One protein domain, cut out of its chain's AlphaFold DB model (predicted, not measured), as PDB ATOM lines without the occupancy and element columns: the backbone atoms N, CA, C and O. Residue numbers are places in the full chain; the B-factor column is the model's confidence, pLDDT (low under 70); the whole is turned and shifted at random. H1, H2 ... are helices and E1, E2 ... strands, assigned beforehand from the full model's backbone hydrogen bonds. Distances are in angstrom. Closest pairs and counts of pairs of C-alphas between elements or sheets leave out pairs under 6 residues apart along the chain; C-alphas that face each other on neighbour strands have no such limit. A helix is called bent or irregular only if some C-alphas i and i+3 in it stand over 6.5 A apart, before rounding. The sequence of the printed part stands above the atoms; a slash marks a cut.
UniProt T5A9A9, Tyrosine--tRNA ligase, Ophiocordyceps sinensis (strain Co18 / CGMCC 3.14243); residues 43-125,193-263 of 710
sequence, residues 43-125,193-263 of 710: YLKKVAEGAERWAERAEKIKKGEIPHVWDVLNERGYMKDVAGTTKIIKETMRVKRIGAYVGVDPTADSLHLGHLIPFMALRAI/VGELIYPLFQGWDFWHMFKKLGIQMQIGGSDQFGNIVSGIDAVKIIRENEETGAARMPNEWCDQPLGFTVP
ATOM      1  N   TYR A  43     -43.243 -27.014 -13.306       71.44
ATOM      2  CA  TYR A  43     -41.936 -27.625 -13.058       71.44
ATOM      3  C   TYR A  43     -41.521 -28.520 -14.227       71.44
ATOM      4  O   TYR A  43     -40.406 -28.380 -14.719       71.44
ATOM      5  N   LEU A  44     -42.426 -29.383 -14.707       77.38
ATOM      6  CA  LEU A  44     -42.160 -30.265 -15.852       77.38
ATOM      7  C   LEU A  44     -41.794 -29.460 -17.105       77.38
ATOM      8  O   LEU A  44     -40.784 -29.756 -17.740       77.38
ATOM      9  N   LYS A  45     -42.528 -28.375 -17.389       80.25
ATOM     10  CA  LYS A  45     -42.213 -27.469 -18.502       80.25
ATOM     11  C   LYS A  45     -40.805 -26.872 -18.385       80.25
ATOM     12  O   LYS A  45     -40.046 -26.922 -19.341       80.25
ATOM     13  N   LYS A  46     -40.417 -26.394 -17.196       77.69
ATOM     14  CA  LYS A  46     -39.062 -25.868 -16.940       77.69
ATOM     15  C   LYS A  46     -37.964 -26.926 -17.085       77.69
ATOM     16  O   LYS A  46     -36.852 -26.594 -17.479       77.69
ATOM     17  N   VAL A  47     -38.248 -28.184 -16.749       75.81
ATOM     18  CA  VAL A  47     -37.301 -29.290 -16.962       75.81
ATOM     19  C   VAL A  47     -37.127 -29.568 -18.459       75.81
ATOM     20  O   VAL A  47     -35.990 -29.706 -18.899       75.81
ATOM     21  N   ALA A  48     -38.213 -29.566 -19.241       79.56
ATOM     22  CA  ALA A  48     -38.163 -29.718 -20.698       79.56
ATOM     23  C   ALA A  48     -37.424 -28.551 -21.386       79.56
ATOM     24  O   ALA A  48     -36.439 -28.788 -22.079       79.56
ATOM     25  N   GLU A  49     -37.796 -27.298 -21.090       81.56
ATOM     26  CA  GLU A  49     -37.113 -26.082 -21.578       81.56
ATOM     27  C   GLU A  49     -35.604 -26.095 -21.240       81.56
ATOM     28  O   GLU A  49     -34.759 -25.667 -22.027       81.56
ATOM     29  N   GLY A  50     -35.245 -26.610 -20.056       76.44
ATOM     30  CA  GLY A  50     -33.854 -26.783 -19.636       76.44
ATOM     31  C   GLY A  50     -33.104 -27.874 -20.409       76.44
ATOM     32  O   GLY A  50     -31.911 -27.713 -20.667       76.44
ATOM     33  N   ALA A  51     -33.782 -28.960 -20.788       79.56
ATOM     34  CA  ALA A  51     -33.212 -30.048 -21.582       79.56
ATOM     35  C   ALA A  51     -33.004 -29.634 -23.049       79.56
ATOM     36  O   ALA A  51     -31.916 -29.839 -23.584       79.56
ATOM     37  N   GLU A  52     -33.988 -28.974 -23.667       83.69
ATOM     38  CA  GLU A  52     -33.899 -28.441 -25.036       83.69
ATOM     39  C   GLU A  52     -32.728 -27.457 -25.181       83.69
ATOM     40  O   GLU A  52     -31.875 -27.616 -26.055       83.69
ATOM     41  N   ARG A  53     -32.611 -26.492 -24.258       81.06
ATOM     42  CA  ARG A  53     -31.488 -25.541 -24.232       81.06
ATOM     43  C   ARG A  53     -30.135 -26.225 -23.996       81.06
ATOM     44  O   ARG A  53     -29.107 -25.728 -24.461       81.06
ATOM     45  N   TRP A  54     -30.101 -27.348 -23.275       83.00
ATOM     46  CA  TRP A  54     -28.869 -28.125 -23.116       83.00
ATOM     47  C   TRP A  54     -28.500 -28.876 -24.399       83.00
ATOM     48  O   TRP A  54     -27.328 -28.874 -24.765       83.00
ATOM     49  N   ALA A  55     -29.475 -29.430 -25.125       86.06
ATOM     50  CA  ALA A  55     -29.254 -30.058 -26.428       86.06
ATOM     51  C   ALA A  55     -28.764 -29.046 -27.482       86.06
ATOM     52  O   ALA A  55     -27.792 -29.310 -28.188       86.06
ATOM     53  N   GLU A  56     -29.348 -27.843 -27.529       86.81
ATOM     54  CA  GLU A  56     -28.860 -26.748 -28.381       86.81
ATOM     55  C   GLU A  56     -27.391 -26.412 -28.061       86.81
ATOM     56  O   GLU A  56     -26.543 -26.324 -28.952       86.81
ATOM     57  N   ARG A  57     -27.058 -26.290 -26.770       83.06
ATOM     58  CA  ARG A  57     -25.682 -26.071 -26.306       83.06
ATOM     59  C   ARG A  57     -24.750 -27.233 -26.674       83.06
ATOM     60  O   ARG A  57     -23.608 -26.981 -27.052       83.06
ATOM     61  N   ALA A  58     -25.217 -28.477 -26.581       86.12
ATOM     62  CA  ALA A  58     -24.455 -29.678 -26.920       86.12
ATOM     63  C   ALA A  58     -24.037 -29.698 -28.399       86.12
ATOM     64  O   ALA A  58     -22.916 -30.112 -28.713       86.12
ATOM     65  N   GLU A  59     -24.902 -29.212 -29.295       90.56
ATOM     66  CA  GLU A  59     -24.590 -29.073 -30.720       90.56
ATOM     67  C   GLU A  59     -23.721 -27.842 -31.016       90.56
ATOM     68  O   GLU A  59     -22.791 -27.951 -31.810       90.56
ATOM     69  N   LYS A  60     -23.907 -26.706 -30.328       87.88
ATOM     70  CA  LYS A  60     -22.986 -25.551 -30.441       87.88
ATOM     71  C   LYS A  60     -21.555 -25.898 -30.019       87.88
ATOM     72  O   LYS A  60     -20.602 -25.513 -30.691       87.88
ATOM     73  N   ILE A  61     -21.399 -26.688 -28.955       86.69
ATOM     74  CA  ILE A  61     -20.097 -27.223 -28.529       86.69
ATOM     75  C   ILE A  61     -19.517 -28.166 -29.595       86.69
ATOM     76  O   ILE A  61     -18.342 -28.064 -29.930       86.69
ATOM     77  N   LYS A  62     -20.335 -29.053 -30.175       89.62
ATOM     78  CA  LYS A  62     -19.913 -29.984 -31.239       89.62
ATOM     79  C   LYS A  62     -19.484 -29.271 -32.530       89.62
ATOM     80  O   LYS A  62     -18.585 -29.751 -33.210       89.62
ATOM     81  N   LYS A  63     -20.094 -28.124 -32.843       90.19
ATOM     82  CA  LYS A  63     -19.704 -27.231 -33.949       90.19
ATOM     83  C   LYS A  63     -18.470 -26.368 -33.649       90.19
ATOM     84  O   LYS A  63     -17.981 -25.698 -34.551       90.19
ATOM     85  N   GLY A  64     -17.980 -26.351 -32.407       86.06
ATOM     86  CA  GLY A  64     -16.864 -25.501 -31.979       86.06
ATOM     87  C   GLY A  64     -17.231 -24.037 -31.701       86.06
ATOM     88  O   GLY A  64     -16.340 -23.242 -31.424       86.06
ATOM     89  N   GLU A  65     -18.518 -23.669 -31.721       86.38
ATOM     90  CA  GLU A  65     -18.987 -22.300 -31.433       86.38
ATOM     91  C   GLU A  65     -18.795 -21.908 -29.955       86.38
ATOM     92  O   GLU A  65     -18.703 -20.728 -29.619       86.38
ATOM     93  N   ILE A  66     -18.778 -22.896 -29.052       81.00
ATOM     94  CA  ILE A  66     -18.656 -22.711 -27.600       81.00
ATOM     95  C   ILE A  66     -17.604 -23.693 -27.063       81.00
ATOM     96  O   ILE A  66     -17.713 -24.889 -27.343       81.00
ATOM     97  N   PRO A  67     -16.629 -23.252 -26.242       80.38
ATOM     98  CA  PRO A  67     -15.641 -24.152 -25.659       80.38
ATOM     99  C   PRO A  67     -16.291 -25.157 -24.697       80.38
ATOM    100  O   PRO A  67     -17.158 -24.821 -23.882       80.38
ATOM    101  N   HIS A  68     -15.847 -26.412 -24.768       84.06
ATOM    102  CA  HIS A  68     -16.323 -27.470 -23.885       84.06
ATOM    103  C   HIS A  68     -15.833 -27.233 -22.443       84.06
ATOM    104  O   HIS A  68     -14.657 -26.950 -22.221       84.06
ATOM    105  N   VAL A  69     -16.702 -27.403 -21.437       81.75
ATOM    106  CA  VAL A  69     -16.368 -27.116 -20.019       81.75
ATOM    107  C   VAL A  69     -15.134 -27.892 -19.554       81.75
ATOM    108  O   VAL A  69     -14.239 -27.312 -18.952       81.75
ATOM    109  N   TRP A  70     -15.066 -29.187 -19.875       82.75
ATOM    110  CA  TRP A  70     -13.890 -30.018 -19.594       82.75
ATOM    111  C   TRP A  70     -12.589 -29.440 -20.166       82.75
ATOM    112  O   TRP A  70     -11.564 -29.490 -19.498       82.75
ATOM    113  N   ASP A  71     -12.626 -28.876 -21.375       85.62
ATOM    114  CA  ASP A  71     -11.428 -28.341 -22.021       85.62
ATOM    115  C   ASP A  71     -10.974 -27.046 -21.351       85.62
ATOM    116  O   ASP A  71      -9.793 -26.918 -21.054       85.62
ATOM    117  N   VAL A  72     -11.906 -26.174 -20.952       80.88
ATOM    118  CA  VAL A  72     -11.601 -24.995 -20.116       80.88
ATOM    119  C   VAL A  72     -11.009 -25.397 -18.757       80.88
ATOM    120  O   VAL A  72     -10.095 -24.740 -18.259       80.88
ATOM    121  N   LEU A  73     -11.508 -26.473 -18.134       79.38
ATOM    122  CA  LEU A  73     -10.955 -26.969 -16.868       79.38
ATOM    123  C   LEU A  73      -9.550 -27.565 -17.046       79.38
ATOM    124  O   LEU A  73      -8.683 -27.359 -16.197       79.38
ATOM    125  N   ASN A  74      -9.320 -28.276 -18.149       83.62
ATOM    126  CA  ASN A  74      -8.033 -28.875 -18.487       83.62
ATOM    127  C   ASN A  74      -6.982 -27.810 -18.850       83.62
ATOM    128  O   ASN A  74      -5.867 -27.860 -18.344       83.62
ATOM    129  N   GLU A  75      -7.351 -26.805 -19.648       84.69
ATOM    130  CA  GLU A  75      -6.503 -25.663 -20.032       84.69
ATOM    131  C   GLU A  75      -6.064 -24.825 -18.815       84.69
ATOM    132  O   GLU A  75      -4.932 -24.345 -18.743       84.69
ATOM    133  N   ARG A  76      -6.941 -24.704 -17.809       78.50
ATOM    134  CA  ARG A  76      -6.622 -24.086 -16.512       78.50
ATOM    135  C   ARG A  76      -5.750 -24.950 -15.599       78.50
ATOM    136  O   ARG A  76      -5.274 -24.447 -14.584       78.50
ATOM    137  N   GLY A  77      -5.544 -26.224 -15.933       80.94
ATOM    138  CA  GLY A  77      -4.777 -27.167 -15.122       80.94
ATOM    139  C   GLY A  77      -5.534 -27.736 -13.919       80.94
ATOM    140  O   GLY A  77      -4.895 -28.173 -12.969       80.94
ATOM    141  N   TYR A  78      -6.872 -27.751 -13.916       81.12
ATOM    142  CA  TYR A  78      -7.647 -28.375 -12.830       81.12
ATOM    143  C   TYR A  78      -7.700 -29.907 -12.898       81.12
ATOM    144  O   TYR A  78      -8.211 -30.526 -11.973       81.12
ATOM    145  N   MET A  79      -7.216 -30.523 -13.975       82.81
ATOM    146  CA  MET A  79      -7.234 -31.975 -14.148       82.81
ATOM    147  C   MET A  79      -5.896 -32.563 -13.708       82.81
ATOM    148  O   MET A  79      -4.863 -32.205 -14.270       82.81
ATOM    149  N   LYS A  80      -5.915 -33.474 -12.729       84.12
ATOM    150  CA  LYS A  80      -4.758 -34.310 -12.390       84.12
ATOM    151  C   LYS A  80      -5.039 -35.781 -12.693       84.12
ATOM    152  O   LYS A  80      -4.565 -36.287 -13.703       84.12
ATOM    153  N   ASP A  81      -5.834 -36.443 -11.857       86.00
ATOM    154  CA  ASP A  81      -6.164 -37.863 -11.989       86.00
ATOM    155  C   ASP A  81      -7.654 -38.003 -12.352       86.00
ATOM    156  O   ASP A  81      -8.503 -37.300 -11.802       86.00
ATOM    157  N   VAL A  82      -7.998 -38.890 -13.289       87.81
ATOM    158  CA  VAL A  82      -9.369 -39.036 -13.811       87.81
ATOM    159  C   VAL A  82      -9.857 -40.463 -13.583       87.81
ATOM    160  O   VAL A  82      -9.227 -41.421 -14.024       87.81
ATOM    161  N   ALA A  83     -10.987 -40.610 -12.895       83.25
ATOM    162  CA  ALA A  83     -11.606 -41.899 -12.628       83.25
ATOM    163  C   ALA A  83     -12.603 -42.232 -13.750       83.25
ATOM    164  O   ALA A  83     -13.750 -41.780 -13.755       83.25
ATOM    165  N   GLY A  84     -12.128 -43.010 -14.726       79.19
ATOM    166  CA  GLY A  84     -12.853 -43.376 -15.946       79.19
ATOM    167  C   GLY A  84     -12.214 -42.792 -17.209       79.19
ATOM    168  O   GLY A  84     -11.119 -42.236 -17.181       79.19
ATOM    169  N   THR A  85     -12.892 -42.921 -18.349       83.19
ATOM    170  CA  THR A  85     -12.351 -42.480 -19.645       83.19
ATOM    171  C   THR A  85     -12.742 -41.034 -19.946       83.19
ATOM    172  O   THR A  85     -13.927 -40.726 -20.068       83.19
ATOM    173  N   THR A  86     -11.762 -40.163 -20.209       85.88
ATOM    174  CA  THR A  86     -11.969 -38.745 -20.573       85.88
ATOM    175  C   THR A  86     -12.979 -38.543 -21.708       85.88
ATOM    176  O   THR A  86     -13.771 -37.607 -21.667       85.88
ATOM    177  N   LYS A  87     -13.000 -39.441 -22.708       86.62
ATOM    178  CA  LYS A  87     -13.982 -39.422 -23.809       86.62
ATOM    179  C   LYS A  87     -15.424 -39.551 -23.302       86.62
ATOM    180  O   LYS A  87     -16.275 -38.778 -23.727       86.62
ATOM    181  N   ILE A  88     -15.675 -40.481 -22.376       85.75
ATOM    182  CA  ILE A  88     -16.998 -40.701 -21.771       85.75
ATOM    183  C   ILE A  88     -17.387 -39.483 -20.934       85.75
ATOM    184  O   ILE A  88     -18.504 -39.000 -21.058       85.75
ATOM    185  N   ILE A  89     -16.470 -38.937 -20.129       85.88
ATOM    186  CA  ILE A  89     -16.778 -37.767 -19.292       85.88
ATOM    187  C   ILE A  89     -17.114 -36.547 -20.157       85.88
ATOM    188  O   ILE A  89     -18.130 -35.898 -19.910       85.88
ATOM    189  N   LYS A  90     -16.319 -36.262 -21.200       88.00
ATOM    190  CA  LYS A  90     -16.621 -35.195 -22.164       88.00
ATOM    191  C   LYS A  90     -17.992 -35.390 -22.804       88.00
ATOM    192  O   LYS A  90     -18.834 -34.505 -22.719       88.00
ATOM    193  N   GLU A  91     -18.240 -36.552 -23.399       89.31
ATOM    194  CA  GLU A  91     -19.485 -36.784 -24.132       89.31
ATOM    195  C   GLU A  91     -20.712 -36.770 -23.207       89.31
ATOM    196  O   GLU A  91     -21.731 -36.167 -23.546       89.31
ATOM    197  N   THR A  92     -20.592 -37.300 -21.986       87.31
ATOM    198  CA  THR A  92     -21.639 -37.204 -20.961       87.31
ATOM    199  C   THR A  92     -21.873 -35.754 -20.535       87.31
ATOM    200  O   THR A  92     -23.024 -35.342 -20.473       87.31
ATOM    201  N   MET A  93     -20.830 -34.942 -20.315       84.06
ATOM    202  CA  MET A  93     -20.971 -33.505 -20.009       84.06
ATOM    203  C   MET A  93     -21.552 -32.683 -21.168       84.06
ATOM    204  O   MET A  93     -22.168 -31.639 -20.927       84.06
ATOM    205  N   ARG A  94     -21.334 -33.119 -22.415       87.12
ATOM    206  CA  ARG A  94     -21.890 -32.500 -23.621       87.12
ATOM    207  C   ARG A  94     -23.378 -32.808 -23.737       87.12
ATOM    208  O   ARG A  94     -24.185 -31.885 -23.750       87.12
ATOM    209  N   VAL A  95     -23.738 -34.091 -23.785       84.62
ATOM    210  CA  VAL A  95     -25.107 -34.567 -24.047       84.62
ATOM    211  C   VAL A  95     -26.021 -34.389 -22.834       84.62
ATOM    212  O   VAL A  95     -27.170 -33.975 -22.982       84.62
ATOM    213  N   LYS A  96     -25.521 -34.667 -21.625       82.81
ATOM    214  CA  LYS A  96     -26.312 -34.713 -20.392       82.81
ATOM    215  C   LYS A  96     -25.874 -33.636 -19.403       82.81
ATOM    216  O   LYS A  96     -24.696 -33.359 -19.186       82.81
ATOM    217  N   ARG A  97     -26.856 -33.032 -18.738       79.25
ATOM    218  CA  ARG A  97     -26.610 -32.065 -17.670       79.25
ATOM    219  C   ARG A  97     -26.342 -32.785 -16.349       79.25
ATOM    220  O   ARG A  97     -27.280 -33.185 -15.667       79.25
ATOM    221  N   ILE A  98     -25.067 -32.937 -15.998       82.75
ATOM    222  CA  ILE A  98     -24.645 -33.644 -14.781       82.75
ATOM    223  C   ILE A  98     -24.625 -32.741 -13.539       82.75
ATOM    224  O   ILE A  98     -24.245 -31.571 -13.610       82.75
ATOM    225  N   GLY A  99     -24.988 -33.304 -12.383       83.25
ATOM    226  CA  GLY A  99     -24.661 -32.733 -11.073       83.25
ATOM    227  C   GLY A  99     -23.278 -33.188 -10.601       83.25
ATOM    228  O   GLY A  99     -22.882 -34.327 -10.864       83.25
ATOM    229  N   ALA A 100     -22.563 -32.320  -9.883       84.44
ATOM    230  CA  ALA A 100     -21.271 -32.619  -9.268       84.44
ATOM    231  C   ALA A 100     -21.266 -32.228  -7.782       84.44
ATOM    232  O   ALA A 100     -22.005 -31.317  -7.410       84.44
ATOM    233  N   TYR A 101     -20.437 -32.887  -6.966       85.44
ATOM    234  CA  TYR A 101     -20.267 -32.566  -5.541       85.44
ATOM    235  C   TYR A 101     -18.802 -32.532  -5.097       85.44
ATOM    236  O   TYR A 101     -17.936 -33.154  -5.722       85.44
ATOM    237  N   VAL A 102     -18.554 -31.848  -3.976       82.75
ATOM    238  CA  VAL A 102     -17.268 -31.846  -3.262       82.75
ATOM    239  C   VAL A 102     -17.499 -32.164  -1.782       82.75
ATOM    240  O   VAL A 102     -18.237 -31.466  -1.088       82.75
ATOM    241  N   GLY A 103     -16.850 -33.215  -1.276       79.25
ATOM    242  CA  GLY A 103     -16.804 -33.501   0.163       79.25
ATOM    243  C   GLY A 103     -15.807 -32.581   0.872       79.25
ATOM    244  O   GLY A 103     -14.696 -32.394   0.375       79.25
ATOM    245  N   VAL A 104     -16.191 -31.996   2.011       73.94
ATOM    246  CA  VAL A 104     -15.336 -31.076   2.778       73.94
ATOM    247  C   VAL A 104     -15.372 -31.445   4.258       73.94
ATOM    248  O   VAL A 104     -16.342 -31.165   4.953       73.94
ATOM    249  N   ASP A 105     -14.296 -32.027   4.773       70.00
ATOM    250  CA  ASP A 105     -14.242 -32.459   6.172       70.00
ATOM    251  C   ASP A 105     -13.994 -31.269   7.125       70.00
ATOM    252  O   ASP A 105     -13.104 -30.452   6.866       70.00
ATOM    253  N   PRO A 106     -14.725 -31.147   8.256       61.78
ATOM    254  CA  PRO A 106     -14.689 -29.975   9.133       61.78
ATOM    255  C   PRO A 106     -13.530 -30.069  10.147       61.78
ATOM    256  O   PRO A 106     -13.716 -29.921  11.358       61.78
ATOM    257  N   THR A 107     -12.327 -30.358   9.644       59.94
ATOM    258  CA  THR A 107     -11.118 -30.671  10.431       59.94
ATOM    259  C   THR A 107     -10.562 -29.488  11.219       59.94
ATOM    260  O   THR A 107      -9.876 -29.688  12.217       59.94
ATOM    261  N   ALA A 108     -10.883 -28.264  10.802       56.84
ATOM    262  CA  ALA A 108     -10.491 -27.030  11.461       56.84
ATOM    263  C   ALA A 108     -11.647 -26.022  11.475       56.84
ATOM    264  O   ALA A 108     -12.621 -26.131  10.729       56.84
ATOM    265  N   ASP A 109     -11.507 -24.989  12.298       53.53
ATOM    266  CA  ASP A 109     -12.463 -23.893  12.444       53.53
ATOM    267  C   ASP A 109     -12.351 -22.829  11.328       53.53
ATOM    268  O   ASP A 109     -12.884 -21.735  11.449       53.53
ATOM    269  N   SER A 110     -11.658 -23.111  10.229       59.28
ATOM    270  CA  SER A 110     -11.678 -22.301   9.009       59.28
ATOM    271  C   SER A 110     -11.173 -23.140   7.848       59.28
ATOM    272  O   SER A 110     -10.275 -23.955   8.033       59.28
ATOM    273  N   LEU A 111     -11.656 -22.874   6.636       63.31
ATOM    274  CA  LEU A 111     -11.003 -23.340   5.419       63.31
ATOM    275  C   LEU A 111      -9.582 -22.756   5.295       63.31
ATOM    276  O   LEU A 111      -9.359 -21.584   5.618       63.31
ATOM    277  N   HIS A 112      -8.628 -23.573   4.836       62.62
ATOM    278  CA  HIS A 112      -7.280 -23.157   4.435       62.62
ATOM    279  C   HIS A 112      -6.934 -23.735   3.053       62.62
ATOM    280  O   HIS A 112      -7.512 -24.736   2.624       62.62
ATOM    281  N   LEU A 113      -5.970 -23.124   2.355       50.00
ATOM    282  CA  LEU A 113      -5.603 -23.403   0.947       50.00
ATOM    283  C   LEU A 113      -5.103 -24.834   0.622       50.00
ATOM    284  O   LEU A 113      -4.777 -25.125  -0.524       50.00
ATOM    285  N   GLY A 114      -5.048 -25.732   1.607       51.91
ATOM    286  CA  GLY A 114      -4.449 -27.068   1.501       51.91
ATOM    287  C   GLY A 114      -5.207 -28.130   2.297       51.91
ATOM    288  O   GLY A 114      -4.589 -29.043   2.856       51.91
ATOM    289  N   HIS A 115      -6.528 -27.966   2.420       52.50
ATOM    290  CA  HIS A 115      -7.401 -28.849   3.184       52.50
ATOM    291  C   HIS A 115      -7.531 -30.241   2.568       52.50
ATOM    292  O   HIS A 115      -8.467 -30.521   1.827       52.50
ATOM    293  N   LEU A 116      -6.613 -31.124   2.968       42.16
ATOM    294  CA  LEU A 116      -6.927 -32.510   3.305       42.16
ATOM    295  C   LEU A 116      -5.792 -33.200   4.091       42.16
ATOM    296  O   LEU A 116      -4.636 -32.788   3.973       42.16
ATOM    297  N   ILE A 117      -6.148 -34.271   4.816       35.59
ATOM    298  CA  ILE A 117      -5.335 -35.364   5.415       35.59
ATOM    299  C   ILE A 117      -4.828 -35.287   6.888       35.59
ATOM    300  O   ILE A 117      -5.148 -36.225   7.613       35.59
ATOM    301  N   PRO A 118      -4.114 -34.270   7.421       29.95
ATOM    302  CA  PRO A 118      -3.399 -34.409   8.710       29.95
ATOM    303  C   PRO A 118      -4.218 -34.665   9.988       29.95
ATOM    304  O   PRO A 118      -3.631 -34.956  11.022       29.95
ATOM    305  N   PHE A 119      -5.544 -34.509   9.961       37.19
ATOM    306  CA  PHE A 119      -6.368 -34.419  11.176       37.19
ATOM    307  C   PHE A 119      -7.309 -35.611  11.417       37.19
ATOM    308  O   PHE A 119      -8.081 -35.584  12.373       37.19
ATOM    309  N   MET A 120      -7.241 -36.678  10.610       35.56
ATOM    310  CA  MET A 120      -8.084 -37.868  10.825       35.56
ATOM    311  C   MET A 120      -7.751 -38.586  12.145       35.56
ATOM    312  O   MET A 120      -8.673 -38.904  12.895       35.56
ATOM    313  N   ALA A 121      -6.470 -38.668  12.522       27.61
ATOM    314  CA  ALA A 121      -6.033 -39.174  13.829       27.61
ATOM    315  C   ALA A 121      -6.558 -38.343  15.025       27.61
ATOM    316  O   ALA A 121      -6.812 -38.877  16.104       27.61
ATOM    317  N   LEU A 122      -6.790 -37.037  14.838       30.62
ATOM    318  CA  LEU A 122      -7.347 -36.145  15.867       30.62
ATOM    319  C   LEU A 122      -8.883 -36.209  15.962       30.62
ATOM    320  O   LEU A 122      -9.450 -35.775  16.965       30.62
ATOM    321  N   ARG A 123      -9.578 -36.814  14.985       33.66
ATOM    322  CA  ARG A 123     -11.051 -36.958  14.969       33.66
ATOM    323  C   ARG A 123     -11.598 -37.733  16.175       33.66
ATOM    324  O   ARG A 123     -12.759 -37.554  16.530       33.66
ATOM    325  N   ALA A 124     -10.775 -38.559  16.822       34.88
ATOM    326  CA  ALA A 124     -11.137 -39.286  18.039       34.88
ATOM    327  C   ALA A 124     -11.140 -38.424  19.323       34.88
ATOM    328  O   ALA A 124     -11.631 -38.897  20.348       34.88
ATOM    329  N   ILE A 125     -10.599 -37.197  19.277       36.88
ATOM    330  CA  ILE A 125     -10.282 -36.361  20.454       36.88
ATOM    331  C   ILE A 125     -11.106 -35.049  20.488       36.88
ATOM    332  O   ILE A 125     -11.232 -34.421  21.536       36.88
ATOM    333  N   VAL A 193     -10.023 -48.950  12.673       66.94
ATOM    334  CA  VAL A 193     -11.236 -49.454  11.991       66.94
ATOM    335  C   VAL A 193     -12.087 -48.305  11.421       66.94
ATOM    336  O   VAL A 193     -12.700 -48.445  10.367       66.94
ATOM    337  N   GLY A 194     -12.092 -47.137  12.078       66.50
ATOM    338  CA  GLY A 194     -12.790 -45.944  11.589       66.50
ATOM    339  C   GLY A 194     -12.175 -45.342  10.321       66.50
ATOM    340  O   GLY A 194     -12.912 -44.881   9.452       66.50
ATOM    341  N   GLU A 195     -10.849 -45.369  10.188       66.25
ATOM    342  CA  GLU A 195     -10.143 -44.939   8.973       66.25
ATOM    343  C   GLU A 195     -10.264 -45.982   7.854       66.25
ATOM    344  O   GLU A 195     -10.491 -45.610   6.706       66.25
ATOM    345  N   LEU A 196     -10.223 -47.276   8.188       70.75
ATOM    346  CA  LEU A 196     -10.428 -48.373   7.234       70.75
ATOM    347  C   LEU A 196     -11.825 -48.340   6.586       70.75
ATOM    348  O   LEU A 196     -11.961 -48.597   5.393       70.75
ATOM    349  N   ILE A 197     -12.869 -48.006   7.355       76.44
ATOM    350  CA  ILE A 197     -14.259 -47.934   6.866       76.44
ATOM    351  C   ILE A 197     -14.556 -46.589   6.162       76.44
ATOM    352  O   ILE A 197     -15.552 -46.472   5.448       76.44
ATOM    353  N   TYR A 198     -13.698 -45.569   6.288       76.62
ATOM    354  CA  TYR A 198     -13.948 -44.232   5.730       76.62
ATOM    355  C   TYR A 198     -14.293 -44.214   4.219       76.62
ATOM    356  O   TYR A 198     -15.281 -43.560   3.863       76.62
ATOM    357  N   PRO A 199     -13.604 -44.960   3.323       81.62
ATOM    358  CA  PRO A 199     -13.964 -45.004   1.901       81.62
ATOM    359  C   PRO A 199     -15.369 -45.569   1.641       81.62
ATOM    360  O   PRO A 199     -16.037 -45.133   0.704       81.62
ATOM    361  N   LEU A 200     -15.860 -46.486   2.489       82.81
ATOM    362  CA  LEU A 200     -17.213 -47.044   2.378       82.81
ATOM    363  C   LEU A 200     -18.281 -45.985   2.683       82.81
ATOM    364  O   LEU A 200     -19.284 -45.906   1.975       82.81
ATOM    365  N   PHE A 201     -18.052 -45.122   3.679       82.62
ATOM    366  CA  PHE A 201     -18.949 -43.994   3.954       82.62
ATOM    367  C   PHE A 201     -18.950 -42.965   2.825       82.62
ATOM    368  O   PHE A 201     -20.018 -42.538   2.395       82.62
ATOM    369  N   GLN A 202     -17.776 -42.622   2.289       82.69
ATOM    370  CA  GLN A 202     -17.666 -41.697   1.159       82.69
ATOM    371  C   GLN A 202     -18.336 -42.250  -0.114       82.69
ATOM    372  O   GLN A 202     -18.944 -41.487  -0.867       82.69
ATOM    373  N   GLY A 203     -18.292 -43.570  -0.329       88.25
ATOM    374  CA  GLY A 203     -19.047 -44.244  -1.389       88.25
ATOM    375  C   GLY A 203     -20.557 -44.286  -1.143       88.25
ATOM    376  O   GLY A 203     -21.335 -44.060  -2.069       88.25
ATOM    377  N   TRP A 204     -20.989 -44.488   0.106       87.88
ATOM    378  CA  TRP A 204     -22.404 -44.403   0.479       87.88
ATOM    379  C   TRP A 204     -22.976 -42.993   0.287       87.88
ATOM    380  O   TRP A 204     -24.110 -42.843  -0.171       87.88
ATOM    381  N   ASP A 205     -22.187 -41.955   0.567       87.38
ATOM    382  CA  ASP A 205     -22.552 -40.569   0.278       87.38
ATOM    383  C   ASP A 205     -22.750 -40.343  -1.225       87.38
ATOM    384  O   ASP A 205     -23.765 -39.760  -1.623       87.38
ATOM    385  N   PHE A 206     -21.835 -40.852  -2.063       89.50
ATOM    386  CA  PHE A 206     -21.992 -40.797  -3.519       89.50
ATOM    387  C   PHE A 206     -23.288 -41.501  -3.931       89.50
ATOM    388  O   PHE A 206     -24.130 -40.888  -4.582       89.50
ATOM    389  N   TRP A 207     -23.526 -42.735  -3.477       90.06
ATOM    390  CA  TRP A 207     -24.765 -43.467  -3.763       90.06
ATOM    391  C   TRP A 207     -26.029 -42.693  -3.365       90.06
ATOM    392  O   TRP A 207     -26.971 -42.586  -4.155       90.06
ATOM    393  N   HIS A 208     -26.039 -42.083  -2.177       88.19
ATOM    394  CA  HIS A 208     -27.174 -41.300  -1.698       88.19
ATOM    395  C   HIS A 208     -27.483 -40.109  -2.614       88.19
ATOM    396  O   HIS A 208     -28.641 -39.856  -2.960       88.19
ATOM    397  N   MET A 209     -26.442 -39.383  -3.021       88.44
ATOM    398  CA  MET A 209     -26.541 -38.218  -3.899       88.44
ATOM    399  C   MET A 209     -26.845 -38.595  -5.352       88.44
ATOM    400  O   MET A 209     -27.630 -37.910  -6.011       88.44
ATOM    401  N   PHE A 210     -26.305 -39.714  -5.829       89.00
ATOM    402  CA  PHE A 210     -26.578 -40.276  -7.145       89.00
ATOM    403  C   PHE A 210     -28.060 -40.660  -7.270       89.00
ATOM    404  O   PHE A 210     -28.758 -40.142  -8.144       89.00
ATOM    405  N   LYS A 211     -28.583 -41.460  -6.326       86.31
ATOM    406  CA  LYS A 211     -29.979 -41.938  -6.333       86.31
ATOM    407  C   LYS A 211     -31.009 -40.836  -6.054       86.31
ATOM    408  O   LYS A 211     -32.076 -40.848  -6.662       86.31
ATOM    409  N   LYS A 212     -30.737 -39.883  -5.147       84.69
ATOM    410  CA  LYS A 212     -31.727 -38.845  -4.764       84.69
ATOM    411  C   LYS A 212     -31.626 -37.520  -5.513       84.69
ATOM    412  O   LYS A 212     -32.643 -36.844  -5.647       84.69
ATOM    413  N   LEU A 213     -30.426 -37.102  -5.915       82.50
ATOM    414  CA  LEU A 213     -30.176 -35.764  -6.468       82.50
ATOM    415  C   LEU A 213     -29.700 -35.794  -7.928       82.50
ATOM    416  O   LEU A 213     -29.594 -34.731  -8.538       82.50
ATOM    417  N   GLY A 214     -29.432 -36.976  -8.499       83.94
ATOM    418  CA  GLY A 214     -28.903 -37.107  -9.860       83.94
ATOM    419  C   GLY A 214     -27.473 -36.577 -10.001       83.94
ATOM    420  O   GLY A 214     -27.071 -36.141 -11.080       83.94
ATOM    421  N   ILE A 215     -26.711 -36.560  -8.904       87.69
ATOM    422  CA  ILE A 215     -25.306 -36.150  -8.903       87.69
ATOM    423  C   ILE A 215     -24.475 -37.305  -9.461       87.69
ATOM    424  O   ILE A 215     -24.468 -38.393  -8.895       87.69
ATOM    425  N   GLN A 216     -23.781 -37.069 -10.574       88.75
ATOM    426  CA  GLN A 216     -23.039 -38.100 -11.306       88.75
ATOM    427  C   GLN A 216     -21.521 -37.961 -11.189       88.75
ATOM    428  O   GLN A 216     -20.816 -38.879 -11.590       88.75
ATOM    429  N   MET A 217     -21.010 -36.838 -10.676       87.44
ATOM    430  CA  MET A 217     -19.574 -36.562 -10.633       87.44
ATOM    431  C   MET A 217     -19.091 -36.182  -9.232       87.44
ATOM    432  O   MET A 217     -19.623 -35.258  -8.617       87.44
ATOM    433  N   GLN A 218     -18.042 -36.846  -8.756       88.06
ATOM    434  CA  GLN A 218     -17.313 -36.443  -7.553       88.06
ATOM    435  C   GLN A 218     -16.033 -35.691  -7.933       88.06
ATOM    436  O   GLN A 218     -15.275 -36.138  -8.795       88.06
ATOM    437  N   ILE A 219     -15.776 -34.562  -7.271       85.75
ATOM    438  CA  ILE A 219     -14.525 -33.807  -7.406       85.75
ATOM    439  C   ILE A 219     -13.843 -33.752  -6.034       85.75
ATOM    440  O   ILE A 219     -14.493 -33.523  -5.014       85.75
ATOM    441  N   GLY A 220     -12.525 -33.946  -6.000       82.81
ATOM    442  CA  GLY A 220     -11.719 -33.824  -4.781       82.81
ATOM    443  C   GLY A 220     -10.291 -33.367  -5.068       82.81
ATOM    444  O   GLY A 220      -9.887 -33.259  -6.222       82.81
ATOM    445  N   GLY A 221      -9.503 -33.093  -4.028       81.31
ATOM    446  CA  GLY A 221      -8.053 -32.915  -4.190       81.31
ATOM    447  C   GLY A 221      -7.369 -34.230  -4.585       81.31
ATOM    448  O   GLY A 221      -7.935 -35.302  -4.384       81.31
ATOM    449  N   SER A 222      -6.138 -34.182  -5.101       77.62
ATOM    450  CA  SER A 222      -5.424 -35.407  -5.513       77.62
ATOM    451  C   SER A 222      -5.257 -36.451  -4.413       77.62
ATOM    452  O   SER A 222      -5.227 -37.644  -4.689       77.62
ATOM    453  N   ASP A 223      -5.233 -36.001  -3.161       76.81
ATOM    454  CA  ASP A 223      -5.196 -36.843  -1.965       76.81
ATOM    455  C   ASP A 223      -6.531 -37.622  -1.735       76.81
ATOM    456  O   ASP A 223      -6.708 -38.253  -0.696       76.81
ATOM    457  N   GLN A 224      -7.494 -37.576  -2.673       77.88
ATOM    458  CA  GLN A 224      -8.771 -38.316  -2.646       77.88
ATOM    459  C   GLN A 224      -8.991 -39.306  -3.782       77.88
ATOM    460  O   GLN A 224     -10.041 -39.945  -3.799       77.88
ATOM    461  N   PHE A 225      -8.041 -39.476  -4.705       84.31
ATOM    462  CA  PHE A 225      -8.267 -40.321  -5.881       84.31
ATOM    463  C   PHE A 225      -8.758 -41.736  -5.521       84.31
ATOM    464  O   PHE A 225      -9.776 -42.176  -6.047       84.31
ATOM    465  N   GLY A 226      -8.110 -42.397  -4.551       84.62
ATOM    466  CA  GLY A 226      -8.513 -43.728  -4.079       84.62
ATOM    467  C   GLY A 226      -9.959 -43.779  -3.574       84.62
ATOM    468  O   GLY A 226     -10.737 -44.605  -4.038       84.62
ATOM    469  N   ASN A 227     -10.354 -42.845  -2.705       84.56
ATOM    470  CA  ASN A 227     -11.713 -42.808  -2.156       84.56
ATOM    471  C   ASN A 227     -12.778 -42.497  -3.222       84.56
ATOM    472  O   ASN A 227     -13.894 -43.005  -3.134       84.56
ATOM    473  N   ILE A 228     -12.444 -41.673  -4.223       87.50
ATOM    474  CA  ILE A 228     -13.329 -41.377  -5.360       87.50
ATOM    475  C   ILE A 228     -13.546 -42.640  -6.200       87.50
ATOM    476  O   ILE A 228     -14.683 -42.958  -6.538       87.50
ATOM    477  N   VAL A 229     -12.479 -43.394  -6.492       91.06
ATOM    478  CA  VAL A 229     -12.574 -44.678  -7.209       91.06
ATOM    479  C   VAL A 229     -13.407 -45.685  -6.410       91.06
ATOM    480  O   VAL A 229     -14.371 -46.226  -6.946       91.06
ATOM    481  N   SER A 230     -13.138 -45.854  -5.108       88.81
ATOM    482  CA  SER A 230     -13.953 -46.712  -4.234       88.81
ATOM    483  C   SER A 230     -15.428 -46.299  -4.204       88.81
ATOM    484  O   SER A 230     -16.302 -47.162  -4.187       88.81
ATOM    485  N   GLY A 231     -15.727 -44.996  -4.232       89.56
ATOM    486  CA  GLY A 231     -17.100 -44.496  -4.288       89.56
ATOM    487  C   GLY A 231     -17.796 -44.762  -5.624       89.56
ATOM    488  O   GLY A 231     -18.951 -45.181  -5.642       89.56
ATOM    489  N   ILE A 232     -17.086 -44.586  -6.739       90.94
ATOM    490  CA  ILE A 232     -17.555 -44.920  -8.092       90.94
ATOM    491  C   ILE A 232     -17.895 -46.410  -8.196       90.94
ATOM    492  O   ILE A 232     -18.957 -46.763  -8.710       90.94
ATOM    493  N   ASP A 233     -17.025 -47.281  -7.686       91.50
ATOM    494  CA  ASP A 233     -17.233 -48.726  -7.747       91.50
ATOM    495  C   ASP A 233     -18.331 -49.187  -6.779       91.50
ATOM    496  O   ASP A 233     -19.173 -49.996  -7.168       91.50
ATOM    497  N   ALA A 234     -18.437 -48.589  -5.586       90.06
ATOM    498  CA  ALA A 234     -19.578 -48.802  -4.695       90.06
ATOM    499  C   ALA A 234     -20.914 -48.446  -5.374       90.06
ATOM    500  O   ALA A 234     -21.859 -49.230  -5.306       90.06
ATOM    501  N   VAL A 235     -21.003 -47.315  -6.089       89.69
ATOM    502  CA  VAL A 235     -22.222 -46.934  -6.833       89.69
ATOM    503  C   VAL A 235     -22.566 -47.949  -7.927       89.69
ATOM    504  O   VAL A 235     -23.740 -48.296  -8.071       89.69
ATOM    505  N   LYS A 236     -21.577 -48.460  -8.678       89.56
ATOM    506  CA  LYS A 236     -21.808 -49.509  -9.691       89.56
ATOM    507  C   LYS A 236     -22.339 -50.791  -9.048       89.56
ATOM    508  O   LYS A 236     -23.404 -51.258  -9.440       89.56
ATOM    509  N   ILE A 237     -21.649 -51.290  -8.018       88.94
ATOM    510  CA  ILE A 237     -21.993 -52.527  -7.302       88.94
ATOM    511  C   ILE A 237     -23.400 -52.429  -6.697       88.94
ATOM    512  O   ILE A 237     -24.201 -53.345  -6.873       88.94
ATOM    513  N   ILE A 238     -23.742 -51.321  -6.031       87.38
ATOM    514  CA  ILE A 238     -25.072 -51.158  -5.426       87.38
ATOM    515  C   ILE A 238     -26.161 -51.062  -6.511       87.38
ATOM    516  O   ILE A 238     -27.209 -51.688  -6.374       87.38
ATOM    517  N   ARG A 239     -25.917 -50.350  -7.625       85.38
ATOM    518  CA  ARG A 239     -26.857 -50.282  -8.764       85.38
ATOM    519  C   ARG A 239     -27.071 -51.643  -9.436       85.38
ATOM    520  O   ARG A 239     -28.166 -51.926  -9.923       85.38
ATOM    521  N   GLU A 240     -26.031 -52.468  -9.510       83.62
ATOM    522  CA  GLU A 240     -26.091 -53.789 -10.138       83.62
ATOM    523  C   GLU A 240     -26.831 -54.814  -9.274       83.62
ATOM    524  O   GLU A 240     -27.585 -55.610  -9.836       83.62
ATOM    525  N   ASN A 241     -26.686 -54.724  -7.946       83.00
ATOM    526  CA  ASN A 241     -27.286 -55.619  -6.950       83.00
ATOM    527  C   ASN A 241     -28.609 -55.099  -6.334       83.00
ATOM    528  O   ASN A 241     -29.093 -55.662  -5.356       83.00
ATOM    529  N   GLU A 242     -29.222 -54.035  -6.870       77.62
ATOM    530  CA  GLU A 242     -30.536 -53.562  -6.407       77.62
ATOM    531  C   GLU A 242     -31.639 -54.568  -6.805       77.62
ATOM    532  O   GLU A 242     -32.123 -54.576  -7.938       77.62
ATOM    533  N   GLU A 243     -32.058 -55.397  -5.845       67.25
ATOM    534  CA  GLU A 243     -33.045 -56.481  -6.010       67.25
ATOM    535  C   GLU A 243     -34.420 -55.998  -6.510       67.25
ATOM    536  O   GLU A 243     -35.148 -56.718  -7.196       67.25
ATOM    537  N   THR A 244     -34.797 -54.759  -6.181       67.50
ATOM    538  CA  THR A 244     -36.079 -54.182  -6.598       67.50
ATOM    539  C   THR A 244     -35.972 -53.639  -8.020       67.50
ATOM    540  O   THR A 244     -35.521 -52.515  -8.234       67.50
ATOM    541  N   GLY A 245     -36.471 -54.393  -9.006       62.53
ATOM    542  CA  GLY A 245     -36.427 -54.005 -10.425       62.53
ATOM    543  C   GLY A 245     -37.013 -52.618 -10.743       62.53
ATOM    544  O   GLY A 245     -36.519 -51.942 -11.637       62.53
ATOM    545  N   ALA A 246     -37.999 -52.145  -9.970       59.44
ATOM    546  CA  ALA A 246     -38.573 -50.798 -10.104       59.44
ATOM    547  C   ALA A 246     -37.683 -49.660  -9.546       59.44
ATOM    548  O   ALA A 246     -37.937 -48.491  -9.827       59.44
ATOM    549  N   ALA A 247     -36.663 -49.985  -8.747       62.72
ATOM    550  CA  ALA A 247     -35.680 -49.049  -8.200       62.72
ATOM    551  C   ALA A 247     -34.331 -49.095  -8.944       62.72
ATOM    552  O   ALA A 247     -33.459 -48.262  -8.680       62.72
ATOM    553  N   ARG A 248     -34.157 -50.049  -9.871       69.38
ATOM    554  CA  ARG A 248     -32.934 -50.227 -10.653       69.38
ATOM    555  C   ARG A 248     -32.756 -49.060 -11.623       69.38
ATOM    556  O   ARG A 248     -33.552 -48.863 -12.539       69.38
ATOM    557  N   MET A 249     -31.712 -48.267 -11.402       73.06
ATOM    558  CA  MET A 249     -31.414 -47.102 -12.236       73.06
ATOM    559  C   MET A 249     -30.855 -47.524 -13.606       73.06
ATOM    560  O   MET A 249     -30.195 -48.565 -13.689       73.06
ATOM    561  N   PRO A 250     -31.052 -46.712 -14.662       75.75
ATOM    562  CA  PRO A 250     -30.400 -46.911 -15.952       75.75
ATOM    563  C   PRO A 250     -28.880 -47.108 -15.834       75.75
ATOM    564  O   PRO A 250     -28.205 -46.522 -14.979       75.75
ATOM    565  N   ASN A 251     -28.346 -47.965 -16.704       77.75
ATOM    566  CA  ASN A 251     -26.925 -48.306 -16.779       77.75
ATOM    567  C   ASN A 251     -26.357 -47.988 -18.172       77.75
ATOM    568  O   ASN A 251     -25.566 -48.748 -18.726       77.75
ATOM    569  N   GLU A 252     -26.792 -46.878 -18.772       80.81
ATOM    570  CA  GLU A 252     -26.212 -46.407 -20.026       80.81
ATOM    571  C   GLU A 252     -24.817 -45.806 -19.804       80.81
ATOM    572  O   GLU A 252     -24.397 -45.497 -18.683       80.81
ATOM    573  N   TRP A 253     -24.078 -45.591 -20.891       80.00
ATOM    574  CA  TRP A 253     -22.766 -44.936 -20.854       80.00
ATOM    575  C   TRP A 253     -22.843 -43.503 -20.285       80.00
ATOM    576  O   TRP A 253     -21.893 -43.049 -19.646       80.00
ATOM    577  N   CYS A 254     -23.981 -42.817 -20.460       78.38
ATOM    578  CA  CYS A 254     -24.235 -41.471 -19.938       78.38
ATOM    579  C   CYS A 254     -24.726 -41.454 -18.472       78.38
ATOM    580  O   CYS A 254     -24.819 -40.389 -17.853       78.38
ATOM    581  N   ASP A 255     -25.000 -42.630 -17.896       81.75
ATOM    582  CA  ASP A 255     -25.432 -42.842 -16.509       81.75
ATOM    583  C   ASP A 255     -24.323 -43.413 -15.619       81.75
ATOM    584  O   ASP A 255     -24.572 -43.823 -14.487       81.75
ATOM    585  N   GLN A 256     -23.077 -43.460 -16.090       85.94
ATOM    586  CA  GLN A 256     -21.973 -43.914 -15.249       85.94
ATOM    587  C   GLN A 256     -21.630 -42.881 -14.159       85.94
ATOM    588  O   GLN A 256     -21.688 -41.676 -14.425       85.94
ATOM    589  N   PRO A 257     -21.273 -43.320 -12.937       90.25
ATOM    590  CA  PRO A 257     -20.639 -42.459 -11.946       90.25
ATOM    591  C   PRO A 257     -19.222 -42.089 -12.407       90.25
ATOM    592  O   PRO A 257     -18.468 -42.937 -12.886       90.25
ATOM    593  N   LEU A 258     -18.875 -40.810 -12.277       89.69
ATOM    594  CA  LEU A 258     -17.650 -40.192 -12.784       89.69
ATOM    595  C   LEU A 258     -16.883 -39.515 -11.641       89.69
ATOM    596  O   LEU A 258     -17.464 -39.125 -10.625       89.69
ATOM    597  N   GLY A 259     -15.590 -39.269 -11.834       88.81
ATOM    598  CA  GLY A 259     -14.846 -38.403 -10.925       88.81
ATOM    599  C   GLY A 259     -13.495 -37.964 -11.462       88.81
ATOM    600  O   GLY A 259     -12.933 -38.588 -12.361       88.81
ATOM    601  N   PHE A 260     -12.971 -36.875 -10.910       87.25
ATOM    602  CA  PHE A 260     -11.607 -36.421 -11.172       87.25
ATOM    603  C   PHE A 260     -11.031 -35.690  -9.958       87.25
ATOM    604  O   PHE A 260     -11.768 -35.199  -9.096       87.25
ATOM    605  N   THR A 261      -9.705 -35.607  -9.895       85.50
ATOM    606  CA  THR A 261      -8.994 -34.851  -8.869       85.50
ATOM    607  C   THR A 261      -8.397 -33.562  -9.410       85.50
ATOM    608  O   THR A 261      -7.880 -33.508 -10.528       85.50
ATOM    609  N   VAL A 262      -8.423 -32.527  -8.569       83.88
ATOM    610  CA  VAL A 262      -7.654 -31.299  -8.777       83.88
ATOM    611  C   VAL A 262      -6.236 -31.455  -8.223       83.88
ATOM    612  O   VAL A 262      -6.048 -32.121  -7.193       83.88
ATOM    613  N   PRO A 263      -5.212 -30.864  -8.868       78.88
ATOM    614  CA  PRO A 263      -3.853 -30.931  -8.358       78.88
ATOM    615  C   PRO A 263      -3.725 -30.223  -7.008       78.88
ATOM    616  O   PRO A 263      -4.408 -29.240  -6.713       78.88
TER     617      PRO A 263
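This is residues 43 to 125 and 193 to 263 of the 710 residues of the protein "Tyrosine--tRNA ligase" of Ophiocordyceps sinensis (strain Co18 / CGMCC 3.14243) (UniProt T5A9A9). A small parallel sheet of three strands is the core, with H5 and H6 crossing each other over one face and H3 across the other. H1 and H2 pack on H3; residues 43 to 49 of H1 and the loop 241 to 246 stick out. The printed part has 154 residues, mostly helix, in the order H1 H2 H3 E1 H4 H5 E2 H6 E3; the sheet runs E1 E2 E3. It is only just compact, close to loose, with a radius of gyration of the C-alphas of 17.5 A and spans of 53 by 43 by 30 A.

Look first at inner strand E2, residues 215 to 221, parallel to E1, residues 99 to 102, with N 101 and O 217 within hydrogen-bond range at 3.0 A. E3, residues 258 to 262, is its other parallel neighbour, with N 258 and O 216 at 2.8 A. E2, H6, residues 222 to 240, and E3 make a strand-helix-strand unit, parallel neighbours with a helix between, its crossover right-handed. On the same face, H5, residues 193 to 213, touches H6 at a steep tilt of 60 degrees, the closest C-alphas being Gly 203 and Gly 231, 3.5 A. H3, residues 86 to 95, is on the opposite face. H1, residues 43 to 62, touches H3 with residues 54 to 61 alone, closest at C-alphas 58 and 94, 5.0 A. H2, residues 69 to 75, and H3, a helical hairpin, only just touch, with 3 pairs of C-alphas within 8 A, the closest 70 and 90, 6.4 A. H4, residues 121 to 124, touches no helix. Every O i to N i+4 pair is within range in H1, H2 and H3, 15 of 17 in H5 and 13 of 15 in H6; H4 is too short for one.

Find C-alpha 43 at (-41.936, -27.625, -13.058), from which H1 runs 28.7 A. H5 runs 29.8 A with a kink of 32 degrees near residue 200, H6 28.0 A, and E2 18.2 A; E3 ends at C-alpha 262, (-7.654, -31.299, -8.777). H4, only just, H5 and H6 are irregular: C-alphas 121 and 124 are 6.6 A apart, 196 and 199 7.2 A, 223 and 226 7.9 A.

The C-alphas farthest apart, Lys 63 and Ile 125, are 56.0 A apart. Residues 126 to 192 are not printed; C-alphas 125 and 193 are 15.6 A apart across the cut. The links E1 to H4 and H6 to E3 are long. The model's pLDDT is under 70 at residues 106 to 125, 193 to 195 and 243 to 248.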